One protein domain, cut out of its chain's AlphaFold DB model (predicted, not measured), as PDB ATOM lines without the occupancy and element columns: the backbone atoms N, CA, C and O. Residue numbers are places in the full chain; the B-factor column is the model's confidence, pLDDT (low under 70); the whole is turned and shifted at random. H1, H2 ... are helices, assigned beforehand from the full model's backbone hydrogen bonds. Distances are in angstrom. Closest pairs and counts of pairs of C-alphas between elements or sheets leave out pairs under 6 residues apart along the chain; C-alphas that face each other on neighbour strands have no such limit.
ATOM      1  N   GLN A 415     300.198 261.762 283.940       82.31
ATOM      2  CA  GLN A 415     300.279 261.943 285.387       82.31
ATOM      3  C   GLN A 415     299.021 262.622 285.933       82.31
ATOM      4  O   GLN A 415     298.416 262.096 286.859       82.31
ATOM      5  N   GLU A 416     298.564 263.710 285.315       84.25
ATOM      6  CA  GLU A 416     297.308 264.372 285.693       84.25
ATOM      7  C   GLU A 416     296.109 263.433 285.565       84.25
ATOM      8  O   GLU A 416     295.266 263.386 286.461       84.25
ATOM      9  N   LYS A 417     296.075 262.610 284.507       82.88
ATOM     10  CA  LYS A 417     295.031 261.594 284.351       82.88
ATOM     11  C   LYS A 417     295.014 260.598 285.497       82.88
ATOM     12  O   LYS A 417     293.953 260.232 285.999       82.88
ATOM     13  N   THR A 418     296.201 260.171 285.912       86.81
ATOM     14  CA  THR A 418     296.372 259.247 287.034       86.81
ATOM     15  C   THR A 418     295.893 259.900 288.326       86.81
ATOM     16  O   THR A 418     295.097 259.305 289.045       86.81
ATOM     17  N   THR A 419     296.291 261.147 288.586       87.38
ATOM     18  CA  THR A 419     295.861 261.911 289.764       87.38
ATOM     19  C   THR A 419     294.344 262.060 289.819       87.38
ATOM     20  O   THR A 419     293.737 261.774 290.849       87.38
ATOM     21  N   LEU A 420     293.711 262.449 288.712       87.50
ATOM     22  CA  LEU A 420     292.259 262.607 288.644       87.50
ATOM     23  C   LEU A 420     291.521 261.266 288.780       87.50
ATOM     24  O   LEU A 420     290.486 261.202 289.442       87.50
ATOM     25  N   GLY A 421     292.062 260.181 288.215       88.69
ATOM     26  CA  GLY A 421     291.542 258.830 288.432       88.69
ATOM     27  C   GLY A 421     291.601 258.421 289.903       88.69
ATOM     28  O   GLY A 421     290.604 257.966 290.457       88.69
ATOM     29  N   MET A 422     292.732 258.664 290.571       91.25
ATOM     30  CA  MET A 422     292.896 258.386 292.001       91.25
ATOM     31  C   MET A 422     291.965 259.232 292.876       91.25
ATOM     32  O   MET A 422     291.393 258.716 293.834       91.25
ATOM     33  N   GLN A 423     291.751 260.505 292.532       91.38
ATOM     34  CA  GLN A 423     290.771 261.354 293.217       91.38
ATOM     35  C   GLN A 423     289.346 260.809 293.067       91.38
ATOM     36  O   GLN A 423     288.606 260.769 294.049       91.38
ATOM     37  N   ALA A 424     288.966 260.342 291.876       91.69
ATOM     38  CA  ALA A 424     287.649 259.751 291.651       91.69
ATOM     39  C   ALA A 424     287.463 258.441 292.440       91.69
ATOM     40  O   ALA A 424     286.409 258.229 293.036       91.69
ATOM     41  N   ILE A 425     288.501 257.598 292.529       92.31
ATOM     42  CA  ILE A 425     288.493 256.409 293.397       92.31
ATOM     43  C   ILE A 425     288.303 256.816 294.860       92.31
ATOM     44  O   ILE A 425     287.443 256.260 295.540       92.31
ATOM     45  N   GLN A 426     289.043 257.818 295.342       91.62
ATOM     46  CA  GLN A 426     288.912 258.289 296.719       91.62
ATOM     47  C   GLN A 426     287.496 258.797 297.021       91.62
ATOM     48  O   GLN A 426     286.965 258.533 298.097       91.62
ATOM     49  N   GLN A 427     286.848 259.480 296.071       92.44
ATOM     50  CA  GLN A 427     285.452 259.901 296.217       92.44
ATOM     51  C   GLN A 427     284.497 258.708 296.342       92.44
ATOM     52  O   GLN A 427     283.573 258.760 297.149       92.44
ATOM     53  N   VAL A 428     284.732 257.622 295.598       91.94
ATOM     54  CA  VAL A 428     283.948 256.381 295.723       91.94
ATOM     55  C   VAL A 428     284.163 255.721 297.084       91.94
ATOM     56  O   VAL A 428     283.188 255.321 297.714       91.94
ATOM     57  N   ILE A 429     285.406 255.657 297.575       91.62
ATOM     58  CA  ILE A 429     285.720 255.136 298.917       91.62
ATOM     59  C   ILE A 429     284.993 255.959 299.991       91.62
ATOM     60  O   ILE A 429     284.340 255.398 300.869       91.62
ATOM     61  N   ASN A 430     285.028 257.290 299.878       88.94
ATOM     62  CA  ASN A 430     284.354 258.203 300.806       88.94
ATOM     63  C   ASN A 430     282.818 258.117 300.723       88.94
ATOM     64  O   ASN A 430     282.137 258.416 301.701       88.94
ATOM     65  N   ALA A 431     282.263 257.709 299.577       88.50
ATOM     66  CA  ALA A 431     280.829 257.477 299.403       88.50
ATOM     67  C   ALA A 431     280.337 256.185 300.088       88.50
ATOM     68  O   ALA A 431     279.128 255.981 300.213       88.50
ATOM     69  N   GLY A 432     281.256 255.337 300.559       87.31
ATOM     70  CA  GLY A 432     280.972 254.166 301.383       87.31
ATOM     71  C   GLY A 432     281.029 252.835 300.633       87.31
ATOM     72  O   GLY A 432     281.112 252.766 299.407       87.31
ATOM     73  N   GLU A 433     280.954 251.743 301.398       87.94
ATOM     74  CA  GLU A 433     281.192 250.379 300.910       87.94
ATOM     75  C   GLU A 433     280.289 249.984 299.730       87.94
ATOM     76  O   GLU A 433     280.750 249.363 298.775       87.94
ATOM     77  N   GLY A 434     279.018 250.398 299.747       88.19
ATOM     78  CA  GLY A 434     278.085 250.110 298.655       88.19
ATOM     79  C   GLY A 434     278.506 250.727 297.316       88.19
ATOM     80  O   GLY A 434     278.320 250.105 296.273       88.19
ATOM     81  N   ALA A 435     279.114 251.919 297.326       91.38
ATOM     82  CA  ALA A 435     279.624 252.558 296.113       91.38
ATOM     83  C   ALA A 435     280.873 251.837 295.585       91.38
ATOM     84  O   ALA A 435     281.005 251.635 294.377       91.38
ATOM     85  N   VAL A 436     281.747 251.389 296.491       93.06
ATOM     86  CA  VAL A 436     282.951 250.612 296.166       93.06
ATOM     87  C   VAL A 436     282.586 249.272 295.537       93.06
ATOM     88  O   VAL A 436     283.061 248.962 294.448       93.06
ATOM     89  N   GLN A 437     281.692 248.506 296.170       93.12
ATOM     90  CA  GLN A 437     281.229 247.222 295.635       93.12
ATOM     91  C   GLN A 437     280.566 247.388 294.260       93.12
ATOM     92  O   GLN A 437     280.760 246.557 293.376       93.12
ATOM     93  N   HIS A 438     279.824 248.478 294.050       93.44
ATOM     94  CA  HIS A 438     279.205 248.751 292.755       93.44
ATOM     95  C   HIS A 438     280.242 249.113 291.678       93.44
ATOM     96  O   HIS A 438     280.123 248.653 290.544       93.44
ATOM     97  N   LEU A 439     281.285 249.880 292.020       96.00
ATOM     98  CA  LEU A 439     282.392 250.152 291.100       96.00
ATOM     99  C   LEU A 439     283.123 248.860 290.707       96.00
ATOM    100  O   LEU A 439     283.365 248.644 289.521       96.00
ATOM    101  N   LEU A 440     283.426 247.991 291.678       95.44
ATOM    102  CA  LEU A 440     284.069 246.695 291.425       95.44
ATOM    103  C   LEU A 440     283.203 245.806 290.523       95.44
ATOM    104  O   LEU A 440     283.714 245.263 289.550       95.44
ATOM    105  N   LEU A 441     281.885 245.754 290.753       95.69
ATOM    106  CA  LEU A 441     280.950 245.034 289.881       95.69
ATOM    107  C   LEU A 441     280.993 245.542 288.431       95.69
ATOM    108  O   LEU A 441     280.961 244.749 287.493       95.69
ATOM    109  N   ILE A 442     281.046 246.860 288.220       96.56
ATOM    110  CA  ILE A 442     281.140 247.413 286.862       96.56
ATOM    111  C   ILE A 442     282.475 247.024 286.215       96.56
ATOM    112  O   ILE A 442     282.493 246.713 285.023       96.56
ATOM    113  N   LEU A 443     283.572 247.020 286.979       96.44
ATOM    114  CA  LEU A 443     284.880 246.583 286.488       96.44
ATOM    115  C   LEU A 443     284.886 245.091 286.128       96.44
ATOM    116  O   LEU A 443     285.409 244.752 285.072       96.44
ATOM    117  N   ASP A 444     284.244 244.228 286.919       95.94
ATOM    118  CA  ASP A 444     284.071 242.800 286.602       95.94
ATOM    119  C   ASP A 444     283.358 242.601 285.260       95.94
ATOM    120  O   ASP A 444     283.827 241.864 284.391       95.94
ATOM    121  N   LEU A 445     282.265 243.335 285.037       95.38
ATOM    122  CA  LEU A 445     281.532 243.290 283.770       95.38
ATOM    123  C   LEU A 445     282.357 243.842 282.596       95.38
ATOM    124  O   LEU A 445     282.201 243.407 281.454       95.38
ATOM    125  N   GLU A 446     283.239 244.805 282.854       95.12
ATOM    126  CA  GLU A 446     284.170 245.321 281.853       95.12
ATOM    127  C   GLU A 446     285.271 244.295 281.529       95.12
ATOM    128  O   GLU A 446     285.604 244.108 280.354       95.12
ATOM    129  N   PHE A 447     285.774 243.554 282.523       95.31
ATOM    130  CA  PHE A 447     286.683 242.427 282.298       95.31
ATOM    131  C   PHE A 447     286.029 241.336 281.451       95.31
ATOM    132  O   PHE A 447     286.639 240.902 280.474       95.31
ATOM    133  N   ASP A 448     284.771 240.974 281.717       93.31
ATOM    134  CA  ASP A 448     284.024 240.000 280.906       93.31
ATOM    135  C   ASP A 448     283.947 240.416 279.423       93.31
ATOM    136  O   ASP A 448     284.135 239.600 278.508       93.31
ATOM    137  N   ILE A 449     283.729 241.710 279.151       92.06
ATOM    138  CA  ILE A 449     283.746 242.258 277.787       92.06
ATOM    139  C   ILE A 449     285.138 242.098 277.164       92.06
ATOM    140  O   ILE A 449     285.255 241.624 276.025       92.06
ATOM    141  N   LEU A 450     286.196 242.482 277.882       92.12
ATOM    142  CA  LEU A 450     287.575 242.388 277.397       92.12
ATOM    143  C   LEU A 450     288.007 240.942 277.150       92.12
ATOM    144  O   LEU A 450     288.644 240.674 276.129       92.12
ATOM    145  N   GLU A 451     287.628 240.004 278.014       92.00
ATOM    146  CA  GLU A 451     287.887 238.575 277.852       92.00
ATOM    147  C   GLU A 451     287.172 238.012 276.626       92.00
ATOM    148  O   GLU A 451     287.778 237.310 275.806       92.00
ATOM    149  N   HIS A 452     285.894 238.358 276.442       89.00
ATOM    150  CA  HIS A 452     285.154 237.973 275.248       89.00
ATOM    151  C   HIS A 452     285.822 238.496 273.983       89.00
ATOM    152  O   HIS A 452     286.015 237.718 273.042       89.00
ATOM    153  N   LEU A 453     286.216 239.770 273.979       87.94
ATOM    154  CA  LEU A 453     286.954 240.359 272.873       87.94
ATOM    155  C   LEU A 453     288.272 239.608 272.666       87.94
ATOM    156  O   LEU A 453     288.472 239.087 271.582       87.94
ATOM    157  N   LEU A 454     289.130 239.442 273.673       87.69
ATOM    158  CA  LEU A 454     290.429 238.756 273.561       87.69
ATOM    159  C   LEU A 454     290.335 237.311 273.049       87.69
ATOM    160  O   LEU A 454     291.215 236.872 272.303       87.69
ATOM    161  N   ALA A 455     289.269 236.595 273.403       85.06
ATOM    162  CA  ALA A 455     288.969 235.253 272.904       85.06
ATOM    163  C   ALA A 455     288.466 235.232 271.444       85.06
ATOM    164  O   ALA A 455     288.220 234.162 270.889       85.06
ATOM    165  N   GLY A 456     288.305 236.396 270.811       78.06
ATOM    166  CA  GLY A 456     287.778 236.540 269.455       78.06
ATOM    167  C   GLY A 456     286.257 236.390 269.372       78.06
ATOM    168  O   GLY A 456     285.721 236.272 268.268       78.06
ATOM    169  N   ASN A 457     285.543 236.399 270.506       80.25
ATOM    170  CA  ASN A 457     284.083 236.391 270.496       80.25
ATOM    171  C   ASN A 457     283.565 237.742 269.982       80.25
ATOM    172  O   ASN A 457     284.094 238.807 270.295       80.25
ATOM    173  N   THR A 458     282.499 237.697 269.190       74.50
ATOM    174  CA  THR A 458     281.814 238.878 268.650       74.50
ATOM    175  C   THR A 458     280.298 238.668 268.685       74.50
ATOM    176  O   THR A 458     279.813 237.598 269.065       74.50
ATOM    177  N   GLY A 459     279.533 239.699 268.323       74.88
ATOM    178  CA  GLY A 459     278.074 239.665 268.278       74.88
ATOM    179  C   GLY A 459     277.440 239.472 269.654       74.88
ATOM    180  O   GLY A 459     277.844 240.098 270.631       74.88
ATOM    181  N   ARG A 460     276.465 238.559 269.725       80.88
ATOM    182  CA  ARG A 460     275.527 238.429 270.850       80.88
ATOM    183  C   ARG A 460     276.183 238.322 272.232       80.88
ATOM    184  O   ARG A 460     275.687 238.934 273.162       80.88
ATOM    185  N   ARG A 461     277.295 237.586 272.373       82.12
ATOM    186  CA  ARG A 461     277.984 237.437 273.674       82.12
ATOM    187  C   ARG A 461     278.540 238.763 274.194       82.12
ATOM    188  O   ARG A 461     278.360 239.091 275.356       82.12
ATOM    189  N   VAL A 462     279.172 239.531 273.308       86.00
ATOM    190  CA  VAL A 462     279.696 240.859 273.639       86.00
ATOM    191  C   VAL A 462     278.539 241.836 273.861       86.00
ATOM    192  O   VAL A 462     278.590 242.631 274.790       86.00
ATOM    193  N   ASP A 463     277.468 241.753 273.065       85.56
ATOM    194  CA  ASP A 463     276.278 242.601 273.228       85.56
ATOM    195  C   ASP A 463     275.543 242.360 274.558       85.56
ATOM    196  O   ASP A 463     275.050 243.313 275.165       85.56
ATOM    197  N   ASP A 464     275.453 241.110 275.015       88.31
ATOM    198  CA  ASP A 464     274.812 240.765 276.284       88.31
ATOM    199  C   ASP A 464     275.657 241.263 277.472       88.31
ATOM    200  O   ASP A 464     275.113 241.956 278.333       88.31
ATOM    201  N   ALA A 465     276.982 241.062 277.447       90.19
ATOM    202  CA  ALA A 465     277.899 241.611 278.455       90.19
ATOM    203  C   ALA A 465     277.878 243.155 278.491       90.19
ATOM    204  O   ALA A 465     277.761 243.773 279.548       90.19
ATOM    205  N   LEU A 466     277.874 243.810 277.320       91.06
ATOM    206  CA  LEU A 466     277.722 245.267 277.221       91.06
ATOM    207  C   LEU A 466     276.403 245.758 277.804       91.06
ATOM    208  O   LEU A 466     276.347 246.843 278.383       91.06
ATOM    209  N   ARG A 467     275.315 245.016 277.593       91.75
ATOM    210  CA  ARG A 467     273.999 245.380 278.118       91.75
ATOM    211  C   ARG A 467     273.986 245.300 279.635       91.75
ATOM    212  O   ARG A 467     273.474 246.219 280.265       91.75
ATOM    213  N   GLU A 468     274.565 244.246 280.197       94.00
ATOM    214  CA  GLU A 468     274.681 244.065 281.641       94.00
ATOM    215  C   GLU A 468     275.488 245.196 282.278       94.00
ATOM    216  O   GLU A 468     274.972 245.901 283.148       94.00
ATOM    217  N   ARG A 469     276.674 245.493 281.736       94.56
ATOM    218  CA  ARG A 469     277.491 246.627 282.182       94.56
ATOM    219  C   ARG A 469     276.767 247.967 282.050       94.56
ATOM    220  O   ARG A 469     276.765 248.772 282.975       94.56
ATOM    221  N   ASN A 470     276.120 248.234 280.914       93.50
ATOM    222  CA  ASN A 470     275.339 249.466 280.731       93.50
ATOM    223  C   ASN A 470     274.199 249.595 281.744       93.50
ATOM    224  O   ASN A 470     273.895 250.703 282.175       93.50
ATOM    225  N   ASN A 471     273.551 248.489 282.104       93.94
ATOM    226  CA  ASN A 471     272.499 248.496 283.112       93.94
ATOM    227  C   ASN A 471     273.075 248.778 284.506       93.94
ATOM    228  O   ASN A 471     272.490 249.577 285.233       93.94
ATOM    229  N   ALA A 472     274.229 248.200 284.855       93.88
ATOM    230  CA  ALA A 472     274.929 248.505 286.105       93.88
ATOM    231  C   ALA A 472     275.304 249.997 286.192       93.88
ATOM    232  O   ALA A 472     274.976 250.661 287.173       93.88
ATOM    233  N   ILE A 473     275.865 250.566 285.118       93.88
ATOM    234  CA  ILE A 473     276.200 252.000 285.033       93.88
ATOM    235  C   ILE A 473     274.948 252.877 285.184       93.88
ATOM    236  O   ILE A 473     274.958 253.838 285.945       93.88
ATOM    237  N   LYS A 474     273.842 252.543 284.506       93.88
ATOM    238  CA  LYS A 474     272.581 253.306 284.613       93.88
ATOM    239  C   LYS A 474     271.991 253.309 286.022       93.88
ATOM    240  O   LYS A 474     271.336 254.274 286.395       93.88
ATOM    241  N   ASN A 475     272.209 252.236 286.775       92.25
ATOM    242  CA  ASN A 475     271.721 252.088 288.144       92.25
ATOM    243  C   ASN A 475     272.738 252.582 289.189       92.25
ATOM    244  O   ASN A 475     272.522 252.401 290.387       92.25
ATOM    245  N   SER A 476     273.855 253.166 288.752       92.06
ATOM    246  CA  SER A 476     274.936 253.610 289.626       92.06
ATOM    247  C   SER A 476     274.800 255.066 290.049       92.06
ATOM    248  O   SER A 476     274.210 255.902 289.368       92.06
ATOM    249  N   ASN A 477     275.406 255.379 291.193       90.56
ATOM    250  CA  ASN A 477     275.570 256.753 291.649       90.56
ATOM    251  C   ASN A 477     276.514 257.517 290.687       90.56
ATOM    252  O   ASN A 477     277.515 256.933 290.261       90.56
ATOM    253  N   PRO A 478     276.266 258.808 290.384       92.25
ATOM    254  CA  PRO A 478     277.162 259.647 289.580       92.25
ATOM    255  C   PRO A 478     278.650 259.571 289.952       92.25
ATOM    256  O   PRO A 478     279.500 259.615 289.065       92.25
ATOM    257  N   VAL A 479     278.979 259.414 291.238       92.88
ATOM    258  CA  VAL A 479     280.368 259.274 291.710       92.88
ATOM    259  C   VAL A 479     281.003 257.978 291.190       92.88
ATOM    260  O   VAL A 479     282.130 257.991 290.699       92.88
ATOM    261  N   VAL A 480     280.255 256.871 291.218       94.19
ATOM    262  CA  VAL A 480     280.691 255.566 290.690       94.19
ATOM    263  C   VAL A 480     280.856 255.628 289.174       94.19
ATOM    264  O   VAL A 480     281.869 255.168 288.654       94.19
ATOM    265  N   VAL A 481     279.897 256.242 288.471       93.62
ATOM    266  CA  VAL A 481     279.961 256.422 287.011       93.62
ATOM    267  C   VAL A 481     281.195 257.235 286.622       93.62
ATOM    268  O   VAL A 481     281.965 256.817 285.765       93.62
ATOM    269  N   THR A 482     281.438 258.347 287.318       92.75
ATOM    270  CA  THR A 482     282.589 259.218 287.056       92.75
ATOM    271  C   THR A 482     283.913 258.491 287.283       92.75
ATOM    272  O   THR A 482     284.821 258.599 286.459       92.75
ATOM    273  N   ALA A 483     284.032 257.731 288.376       93.94
ATOM    274  CA  ALA A 483     285.227 256.939 288.652       93.94
ATOM    275  C   ALA A 483     285.456 255.865 287.587       93.94
ATOM    276  O   ALA A 483     286.568 255.746 287.073       93.94
ATOM    277  N   TYR A 484     284.407 255.139 287.205       95.38
ATOM    278  CA  TYR A 484     284.472 254.165 286.120       95.38
ATOM    279  C   TYR A 484     284.937 254.806 284.804       95.38
ATOM    280  O   TYR A 484     285.887 254.317 284.189       95.38
ATOM    281  N   ASP A 485     284.343 255.931 284.402       92.25
ATOM    282  CA  ASP A 485     284.707 256.620 283.163       92.25
ATOM    283  C   ASP A 485     286.184 257.048 283.170       92.25
ATOM    284  O   ASP A 485     286.882 256.882 282.166       92.25
ATOM    285  N   ARG A 486     286.708 257.512 284.315       90.44
ATOM    286  CA  ARG A 486     288.133 257.873 284.448       90.44
ATOM    287  C   ARG A 486     289.058 256.669 284.372       90.44
ATOM    288  O   ARG A 486     290.120 256.756 283.757       90.44
ATOM    289  N   LEU A 487     288.667 255.545 284.964       92.50
ATOM    290  CA  LEU A 487     289.438 254.306 284.886       92.50
ATOM    291  C   LEU A 487     289.502 253.772 283.454       92.50
ATOM    292  O   LEU A 487     290.571 253.365 282.997       92.50
ATOM    293  N   VAL A 488     288.393 253.834 282.713       91.06
ATOM    294  CA  VAL A 488     288.367 253.452 281.294       91.06
ATOM    295  C   VAL A 488     289.185 254.423 280.445       91.06
ATOM    296  O   VAL A 488     289.936 253.989 279.571       91.06
ATOM    297  N   GLU A 489     289.112 255.727 280.707       87.88
ATOM    298  CA  GLU A 489     289.936 256.734 280.028       87.88
ATOM    299  C   GLU A 489     291.437 256.474 280.248       87.88
ATOM    300  O   GLU A 489     292.227 256.455 279.301       87.88
ATOM    301  N   LEU A 490     291.834 256.141 281.477       88.56
ATOM    302  CA  LEU A 490     293.199 255.728 281.806       88.56
ATOM    303  C   LEU A 490     293.615 254.449 281.076       88.56
ATOM    304  O   LEU A 490     294.685 254.396 280.464       88.56
ATOM    305  N   ALA A 491     292.764 253.428 281.094       89.00
ATOM    306  CA  ALA A 491     293.045 252.142 280.467       89.00
ATOM    307  C   ALA A 491     293.086 252.223 278.932       89.00
ATOM    308  O   ALA A 491     293.801 251.460 278.277       89.00
ATOM    309  N   THR A 492     292.371 253.187 278.354       88.19
ATOM    310  CA  THR A 492     292.384 253.484 276.916       88.19
ATOM    311  C   THR A 492     293.488 254.462 276.519       88.19
ATOM    312  O   THR A 492     293.713 254.659 275.327       88.19
ATOM    313  N   THR A 493     294.254 255.007 277.469       81.81
ATOM    314  CA  THR A 493     295.447 255.805 277.170       81.81
ATOM    315  C   THR A 493     296.567 254.864 276.699       81.81
ATOM    316  O   THR A 493     297.376 254.360 277.482       81.81
ATOM    317  N   TYR A 494     296.566 254.553 275.402       65.75
ATOM    318  CA  TYR A 494     297.492 253.628 274.753       65.75
ATOM    319  C   TYR A 494     298.364 254.373 273.737       65.75
ATOM    320  O   TYR A 494     297.876 254.816 272.700       65.75
ATOM    321  N   GLY A 495     299.667 254.475 274.016       63.25
ATOM    322  CA  GLY A 495     300.591 255.312 273.239       63.25
ATOM    323  C   GLY A 495     300.521 256.793 273.634       63.25
ATOM    324  O   GLY A 495     299.915 257.132 274.646       63.25
ATOM    325  N   ASN A 496     301.165 257.662 272.848       56.06
ATOM    326  CA  ASN A 496     301.190 259.110 273.108       56.06
ATOM    327  C   ASN A 496     299.877 259.820 272.728       56.06
ATOM    328  O   ASN A 496     299.632 260.917 273.214       56.06
ATOM    329  N   ASP A 497     299.005 259.177 271.944       58.16
ATOM    330  CA  ASP A 497     297.720 259.741 271.524       58.16
ATOM    331  C   ASP A 497     296.562 259.091 272.294       58.16
ATOM    332  O   ASP A 497     296.015 258.059 271.889       58.16
ATOM    333  N   GLY A 498     296.152 259.713 273.405       56.50
ATOM    334  CA  GLY A 498     295.049 259.224 274.253       56.50
ATOM    335  C   GLY A 498     293.720 259.025 273.508       56.50
ATOM    336  O   GLY A 498     292.923 258.158 273.855       56.50
ATOM    337  N   ASP A 499     293.518 259.759 272.417       64.19
ATOM    338  CA  ASP A 499     292.330 259.693 271.569       64.19
ATOM    339  C   ASP A 499     292.248 258.418 270.704       64.19
ATOM    340  O   ASP A 499     291.157 257.958 270.345       64.19
ATOM    341  N   ILE A 500     293.392 257.819 270.352       70.94
ATOM    342  CA  ILE A 500     293.429 256.625 269.494       70.94
ATOM    343  C   ILE A 500     292.916 255.407 270.253       70.94
ATOM    344  O   ILE A 500     292.136 254.629 269.699       70.94
ATOM    345  N   GLY A 501     293.317 255.235 271.511       74.62
ATOM    346  CA  GLY A 501     292.915 254.068 272.289       74.62
ATOM    347  C   GLY A 501     291.427 254.074 272.644       74.62
ATOM    348  O   GLY A 501     290.780 253.034 272.525       74.62
ATOM    349  N   GLY A 502     290.831 255.239 272.928       77.94
ATOM    350  CA  GLY A 502     289.378 255.358 273.109       77.94
ATOM    351  C   GLY A 502     288.601 254.978 271.840       77.94
ATOM    352  O   GLY A 502     287.680 254.154 271.872       77.94
ATOM    353  N   ARG A 503     289.028 255.492 270.676       79.25
ATOM    354  CA  ARG A 503     288.454 255.105 269.372       79.25
ATOM    355  C   ARG A 503     288.635 253.614 269.082       79.25
ATOM    356  O   ARG A 503     287.720 252.981 268.551       79.25
ATOM    357  N   LEU A 504     289.782 253.038 269.440       79.31
ATOM    358  CA  LEU A 504     290.079 251.620 269.247       79.31
ATOM    359  C   LEU A 504     289.203 250.724 270.129       79.31
ATOM    360  O   LEU A 504     288.685 249.719 269.642       79.31
ATOM    361  N   TYR A 505     288.966 251.113 271.381       84.88
ATOM    362  CA  TYR A 505     288.029 250.424 272.262       84.88
ATOM    363  C   TYR A 505     286.602 250.461 271.699       84.88
ATOM    364  O   TYR A 505     286.001 249.408 271.469       84.88
ATOM    365  N   HIS A 506     286.097 251.642 271.328       82.62
ATOM    366  CA  HIS A 506     284.785 251.757 270.682       82.62
ATOM    367  C   HIS A 506     284.692 250.955 269.385       82.62
ATOM    368  O   HIS A 506     283.644 250.378 269.095       82.62
ATOM    369  N   TYR A 507     285.772 250.884 268.607       79.88
ATOM    370  CA  TYR A 507     285.834 250.044 267.419       79.88
ATOM    371  C   TYR A 507     285.702 248.559 267.773       79.88
ATOM    372  O   TYR A 507     284.912 247.864 267.133       79.88
ATOM    373  N   CYS A 508     286.445 248.062 268.767       77.25
ATOM    374  CA  CYS A 508     286.383 246.664 269.207       77.25
ATOM    375  C   CYS A 508     284.965 246.292 269.660       77.25
ATOM    376  O   CYS A 508     284.415 245.277 269.231       77.25
ATOM    377  N   VAL A 509     284.341 247.184 270.424       77.94
ATOM    378  CA  VAL A 509     282.992 247.026 270.967       77.94
ATOM    379  C   VAL A 509     281.908 247.151 269.883       77.94
ATOM    380  O   VAL A 509     281.004 246.322 269.836       77.94
ATOM    381  N   ARG A 510     281.989 248.122 268.953       70.62
ATOM    382  CA  ARG A 510     280.987 248.332 267.878       70.62
ATOM    383  C   ARG A 510     281.109 247.343 266.721       70.62
ATOM    384  O   ARG A 510     280.088 246.911 266.186       70.62
ATOM    385  N   LYS A 511     282.325 246.991 266.281       60.50
ATOM    386  CA  LYS A 511     282.505 246.039 265.167       60.50
ATOM    387  C   LYS A 511     282.142 244.609 265.542       60.50
ATOM    388  O   LYS A 511     281.917 243.825 264.620       60.50
ATOM    389  N   SER A 512     281.984 244.289 266.826       54.66
ATOM    390  CA  SER A 512     281.363 243.033 267.262       54.66
ATOM    391  C   SER A 512     280.016 242.780 266.553       54.66
ATOM    392  O   SER A 512     279.728 241.640 266.208       54.66
ATOM    393  N   LYS A 513     279.263 243.836 266.202       53.34
ATOM    394  CA  LYS A 513     277.985 243.752 265.468       53.34
ATOM    395  C   LYS A 513     278.109 243.424 263.977       53.34
ATOM    396  O   LYS A 513     277.136 242.983 263.375       53.34
ATOM    397  N   ARG A 514     279.260 243.685 263.342       48.84
ATOM    398  CA  ARG A 514     279.436 243.582 261.871       48.84
ATOM    399  C   ARG A 514     280.534 242.605 261.433       48.84
ATOM    400  O   ARG A 514     280.646 242.310 260.246       48.84
ATOM    401  N   ALA A 515     281.362 242.106 262.350       50.00
ATOM    402  CA  ALA A 515     282.543 241.310 262.026       50.00
ATOM    403  C   ALA A 515     282.288 239.794 262.100       50.00
ATOM    404  O   ALA A 515     282.934 239.087 262.858       50.00
ATOM    405  N   ALA A 516     281.411 239.277 261.237       48.44
ATOM    406  CA  ALA A 516     281.335 237.837 260.958       48.44
ATOM    407  C   ALA A 516     282.444 237.344 259.996       48.44
ATOM    408  O   ALA A 516     282.493 236.166 259.665       48.44
ATOM    409  N   LYS A 517     283.323 238.234 259.499       52.12
ATOM    410  CA  LYS A 517     284.237 237.927 258.380       52.12
ATOM    411  C   LYS A 517     285.686 237.600 258.766       52.12
ATOM    412  O   LYS A 517     286.439 237.174 257.901       52.12
ATOM    413  N   SER A 518     286.098 237.760 260.027       52.28
ATOM    414  CA  SER A 518     287.403 237.260 260.482       52.28
ATOM    415  C   SER A 518     287.380 236.951 261.984       52.28
ATOM    416  O   SER A 518     287.234 237.884 262.775       52.28
ATOM    417  N   PRO A 519     287.546 235.680 262.389       53.78
ATOM    418  CA  PRO A 519     287.616 235.279 263.796       53.78
ATOM    419  C   PRO A 519     288.956 235.646 264.460       53.78
ATOM    420  O   PRO A 519     289.146 235.400 265.648       53.78
ATOM    421  N   ILE A 520     289.909 236.212 263.708       59.66
ATOM    422  CA  ILE A 520     291.264 236.478 264.191       59.66
ATOM    423  C   ILE A 520     291.403 237.965 264.521       59.66
ATOM    424  O   ILE A 520     291.373 238.834 263.645       59.66
ATOM    425  N   ILE A 521     291.596 238.256 265.806       70.25
ATOM    426  CA  ILE A 521     291.975 239.584 266.280       70.25
ATOM    427  C   ILE A 521     293.368 239.938 265.769       70.25
ATOM    428  O   ILE A 521     294.312 239.160 265.902       70.25
ATOM    429  N   SER A 522     293.510 241.141 265.207       77.31
ATOM    430  CA  SER A 522     294.820 241.620 264.772       77.31
ATOM    431  C   SER A 522     295.770 241.756 265.974       77.31
ATOM    432  O   SER A 522     295.335 242.177 267.050       77.31
ATOM    433  N   PRO A 523     297.076 241.469 265.819       80.75
ATOM    434  CA  PRO A 523     298.045 241.557 266.914       80.75
ATOM    435  C   PRO A 523     298.027 242.902 267.657       80.75
ATOM    436  O   PRO A 523     298.116 242.929 268.881       80.75
ATOM    437  N   ALA A 524     297.823 244.009 266.935       79.50
ATOM    438  CA  ALA A 524     297.696 245.345 267.519       79.50
ATOM    439  C   ALA A 524     296.468 245.482 268.438       79.50
ATOM    440  O   ALA A 524     296.589 246.000 269.544       79.50
ATOM    441  N   LYS A 525     295.304 244.961 268.023       81.06
ATOM    442  CA  LYS A 525     294.085 244.946 268.851       81.06
ATOM    443  C   LYS A 525     294.262 244.063 270.077       81.06
ATOM    444  O   LYS A 525     293.863 244.457 271.164       81.06
ATOM    445  N   LYS A 526     294.896 242.896 269.921       86.06
ATOM    446  CA  LYS A 526     295.197 242.012 271.053       86.06
ATOM    447  C   LYS A 526     296.102 242.710 272.069       86.06
ATOM    448  O   LYS A 526     295.810 242.670 273.256       86.06
ATOM    449  N   LYS A 527     297.169 243.369 271.606       86.88
ATOM    450  CA  LYS A 527     298.097 244.118 272.465       86.88
ATOM    451  C   LYS A 527     297.399 245.272 273.192       86.88
ATOM    452  O   LYS A 527     297.628 245.455 274.379       86.88
ATOM    453  N   PHE A 528     296.518 245.992 272.500       89.00
ATOM    454  CA  PHE A 528     295.693 247.041 273.096       89.00
ATOM    455  C   PHE A 528     294.747 246.506 274.182       89.00
ATOM    456  O   PHE A 528     294.747 247.016 275.296       89.00
ATOM    457  N   LEU A 529     293.977 245.454 273.887       90.31
ATOM    458  CA  LEU A 529     293.036 244.867 274.847       90.31
ATOM    459  C   LEU A 529     293.758 244.282 276.067       90.31
ATOM    460  O   LEU A 529     293.287 244.444 277.186       90.31
ATOM    461  N   LEU A 530     294.923 243.655 275.865       90.44
ATOM    462  CA  LEU A 530     295.773 243.196 276.965       90.44
ATOM    463  C   LEU A 530     296.257 244.359 277.836       90.44
ATOM    464  O   LEU A 530     296.231 244.242 279.057       90.44
ATOM    465  N   HIS A 531     296.684 245.472 277.228       90.69
ATOM    466  CA  HIS A 531     297.078 246.673 277.971       90.69
ATOM    467  C   HIS A 531     295.925 247.210 278.816       90.69
ATOM    468  O   HIS A 531     296.103 247.436 280.008       90.69
ATOM    469  N   MET A 532     294.745 247.352 278.212       92.81
ATOM    470  CA  MET A 532     293.549 247.824 278.905       92.81
ATOM    471  C   MET A 532     293.207 246.921 280.100       92.81
ATOM    472  O   MET A 532     293.007 247.422 281.202       92.81
ATOM    473  N   MET A 533     293.246 245.598 279.906       93.81
ATOM    474  CA  MET A 533     293.037 244.614 280.970       93.81
ATOM    475  C   MET A 533     294.070 244.765 282.099       93.81
ATOM    476  O   MET A 533     293.686 244.866 283.256       93.81
ATOM    477  N   CYS A 534     295.367 244.894 281.783       92.69
ATOM    478  CA  CYS A 534     296.418 245.087 282.795       92.69
ATOM    479  C   CYS A 534     296.223 246.370 283.614       92.69
ATOM    480  O   CYS A 534     296.451 246.379 284.822       92.69
ATOM    481  N   VAL A 535     295.845 247.472 282.961       91.44
ATOM    482  CA  VAL A 535     295.648 248.755 283.646       91.44
ATOM    483  C   VAL A 535     294.434 248.691 284.567       91.44
ATOM    484  O   VAL A 535     294.537 249.096 285.724       91.44
ATOM    485  N   LEU A 536     293.310 248.155 284.088       94.88
ATOM    486  CA  LEU A 536     292.110 248.002 284.908       94.88
ATOM    487  C   LEU A 536     292.344 247.044 286.084       94.88
ATOM    488  O   LEU A 536     291.922 247.359 287.191       94.88
ATOM    489  N   GLU A 537     293.077 245.941 285.890       94.19
ATOM    490  CA  GLU A 537     293.471 245.026 286.975       94.19
ATOM    491  C   GLU A 537     294.287 245.745 288.058       94.19
ATOM    492  O   GLU A 537     293.991 245.609 289.244       94.19
ATOM    493  N   ARG A 538     295.261 246.584 287.669       92.81
ATOM    494  CA  ARG A 538     296.049 247.384 288.625       92.81
ATOM    495  C   ARG A 538     295.151 248.286 289.473       92.81
ATOM    496  O   ARG A 538     295.352 248.379 290.680       92.81
ATOM    497  N   TYR A 539     294.171 248.954 288.864       93.50
ATOM    498  CA  TYR A 539     293.258 249.827 289.609       93.50
ATOM    499  C   TYR A 539     292.239 249.055 290.442       93.50
ATOM    500  O   TYR A 539     291.931 249.491 291.547       93.50
ATOM    501  N   TYR A 540     291.780 247.900 289.973       94.31
ATOM    502  CA  TYR A 540     290.942 246.997 290.755       94.31
ATOM    503  C   TYR A 540     291.650 246.592 292.061       94.31
ATOM    504  O   TYR A 540     291.101 246.767 293.147       94.31
ATOM    505  N   GLU A 541     292.920 246.171 291.985       92.38
ATOM    506  CA  GLU A 541     293.731 245.847 293.169       92.38
ATOM    507  C   GLU A 541     293.919 247.047 294.113       92.38
ATOM    508  O   GLU A 541     293.923 246.887 295.337       92.38
ATOM    509  N   ILE A 542     294.094 248.255 293.568       92.38
ATOM    510  CA  ILE A 542     294.217 249.486 294.362       92.38
ATOM    511  C   ILE A 542     292.917 249.768 295.119       92.38
ATOM    512  O   ILE A 542     292.970 250.050 296.316       92.38
ATOM    513  N   ILE A 543     291.764 249.658 294.453       92.62
ATOM    514  CA  ILE A 543     290.448 249.879 295.066       92.62
ATOM    515  C   ILE A 543     290.224 248.882 296.208       92.62
ATOM    516  O   ILE A 543     289.857 249.294 297.309       92.62
ATOM    517  N   GLU A 544     290.522 247.595 295.999       90.12
ATOM    518  CA  GLU A 544     290.415 246.586 297.061       90.12
ATOM    519  C   GLU A 544     291.341 246.882 298.249       90.12
ATOM    520  O   GLU A 544     290.942 246.735 299.408       90.12
ATOM    521  N   LYS A 545     292.587 247.303 297.994       88.75
ATOM    522  CA  LYS A 545     293.532 247.671 299.060       88.75
ATOM    523  C   LYS A 545     293.043 248.884 299.844       88.75
ATOM    524  O   LYS A 545     293.082 248.856 301.072       88.75
ATOM    525  N   MET A 546     292.548 249.912 299.157       84.25
ATOM    526  CA  MET A 546     291.983 251.101 299.797       84.25
ATOM    527  C   MET A 546     290.777 250.742 300.665       84.25
ATOM    528  O   MET A 546     290.730 251.155 301.820       84.25
ATOM    529  N   GLN A 547     289.876 249.887 300.173       82.94
ATOM    530  CA  GLN A 547     288.730 249.402 300.946       82.94
ATOM    531  C   GLN A 547     289.159 248.686 302.237       82.94
ATOM    532  O   GLN A 547     288.568 248.907 303.293       82.94
ATOM    533  N   ARG A 548     290.212 247.856 302.186       78.06
ATOM    534  CA  ARG A 548     290.742 247.169 303.379       78.06
ATOM    535  C   ARG A 548     291.294 248.145 304.414       78.06
ATOM    536  O   ARG A 548     291.046 247.949 305.596       78.06
ATOM    537  N   VAL A 549     292.009 249.187 303.987       71.94
ATOM    538  CA  VAL A 549     292.543 250.216 304.899       71.94
ATOM    539  C   VAL A 549     291.408 251.001 305.555       71.94
ATOM    540  O   VAL A 549     291.444 251.232 306.759       71.94
ATOM    541  N   THR A 550     290.368 251.363 304.800       67.19
ATOM    542  CA  THR A 550     289.208 252.068 305.360       67.19
ATOM    543  C   THR A 550     288.463 251.205 306.379       67.19
ATOM    544  O   THR A 550     288.114 251.704 307.442       67.19
ATOM    545  N   ASN A 551     288.302 249.907 306.115       64.25
ATOM    546  CA  ASN A 551     287.648 248.967 307.032       64.25
ATOM    547  C   ASN A 551     288.455 248.657 308.307       64.25
ATOM    548  O   ASN A 551     287.894 248.087 309.233       64.25
ATOM    549  N   LEU A 552     289.752 248.981 308.351       62.22
ATOM    550  CA  LEU A 552     290.597 248.835 309.546       62.22
ATOM    551  C   LEU A 552     290.578 250.082 310.446       62.22
ATOM    552  O   LEU A 552     291.008 250.005 311.594       62.22
ATOM    553  N   ASN A 553     290.110 251.222 309.926       49.59
ATOM    554  CA  ASN A 553     290.045 252.501 310.642       49.59
ATOM    555  C   ASN A 553     288.674 252.769 311.297       49.59
ATOM    556  O   ASN A 553     288.490 253.825 311.904       49.59
ATOM    557  N   TYR A 554     287.737 251.828 311.172       43.66
ATOM    558  CA  TYR A 554     286.456 251.768 311.880       43.66
ATOM    559  C   TYR A 554     286.428 250.522 312.760       43.66
ATOM    560  O   TYR A 554     285.768 250.583 313.824       43.66
TER     561      TYR A 554
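What this domain is: This is residues 415 to 554 of the 554 residues of an uncharacterized protein of Candidatus Dependentiae bacterium (UniProt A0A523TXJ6). An elongated pack of helices: the long H6 runs side by side with H2 in opposite directions, H3 folds back along the other side of H2, and H4 packs on H2 and H6 with H1 beside it. H5 crosses near the beginning of H6, about perpendicular to it, and a long link loops from H5 to H6 at that end. The printed part has 140 residues with six named helices, H1 to H6 in chain order, and no named strand; the class is all helix. The whole is compact, with a radius of gyration of the C-alphas of 15.6 A, and spans 55 by 32 by 21 A.

How they stand to each other: H1, residues 415 to 430, H2, residues 433 to 454, H4, residues 478 to 492, and H6, residues 523 to 552, form a bundle, helices grouped with their sides together. H1 touches H4 at a shallow tilt of 31 degrees, opposite ways, closest at the C-alphas of Ala 424 and Ala 483, 4.8 A. H1 touches H2 with residues 428 to 429 alone, the closest C-alphas being those of Val 428 and Ala 435, 5.8 A apart. H2 and H3, residues 460 to 474, are a helical hairpin at a shallow tilt of 19 degrees, with the C-alphas of Leu 445 and Arg 469 closest at 5.5 A. H2 touches H6 at a shallow tilt of 18 degrees, opposite ways, closest at the C-alphas of Leu 454 and Lys 526, 6.3 A. H4 touches H6 with residues 487 to 492 alone, at a steep tilt of 41 degrees, closest at the C-alphas of Ala 491 and Met 532, 4.6 A. H5, residues 498 to 511, touches H4 about perpendicular at 81 degrees, closest at the C-alphas of Thr 492 and Gly 501, 4.7 A. H3 and H6 are apart. Every O i to N i+4 pair is within hydrogen-bond range in H1, H2, H3, H4 and H6; in H5 it is 9 of 10.

Where its parts are: H1 begins at C-alpha 415, (300.279, 261.943, 285.387), and is 22.5 A long from first to last C-alpha. H2 measures 31.1 A and H6 43.9 A. H6 begins at C-alpha 523, (298.045, 241.557, 266.914), and ends at C-alpha 552, (290.597, 248.835, 309.546).

The domain as a whole: The two C-alphas farthest apart are those of Lys 517 and Tyr 554, 55.3 A. The printed part has no cut. The link from H5 to H6, 11 residues, is long; the other four are tight. The mean pLDDT of the printed part is 83.5, and residues 494 to 499, 511 to 520 and 550 to 554 are under 70.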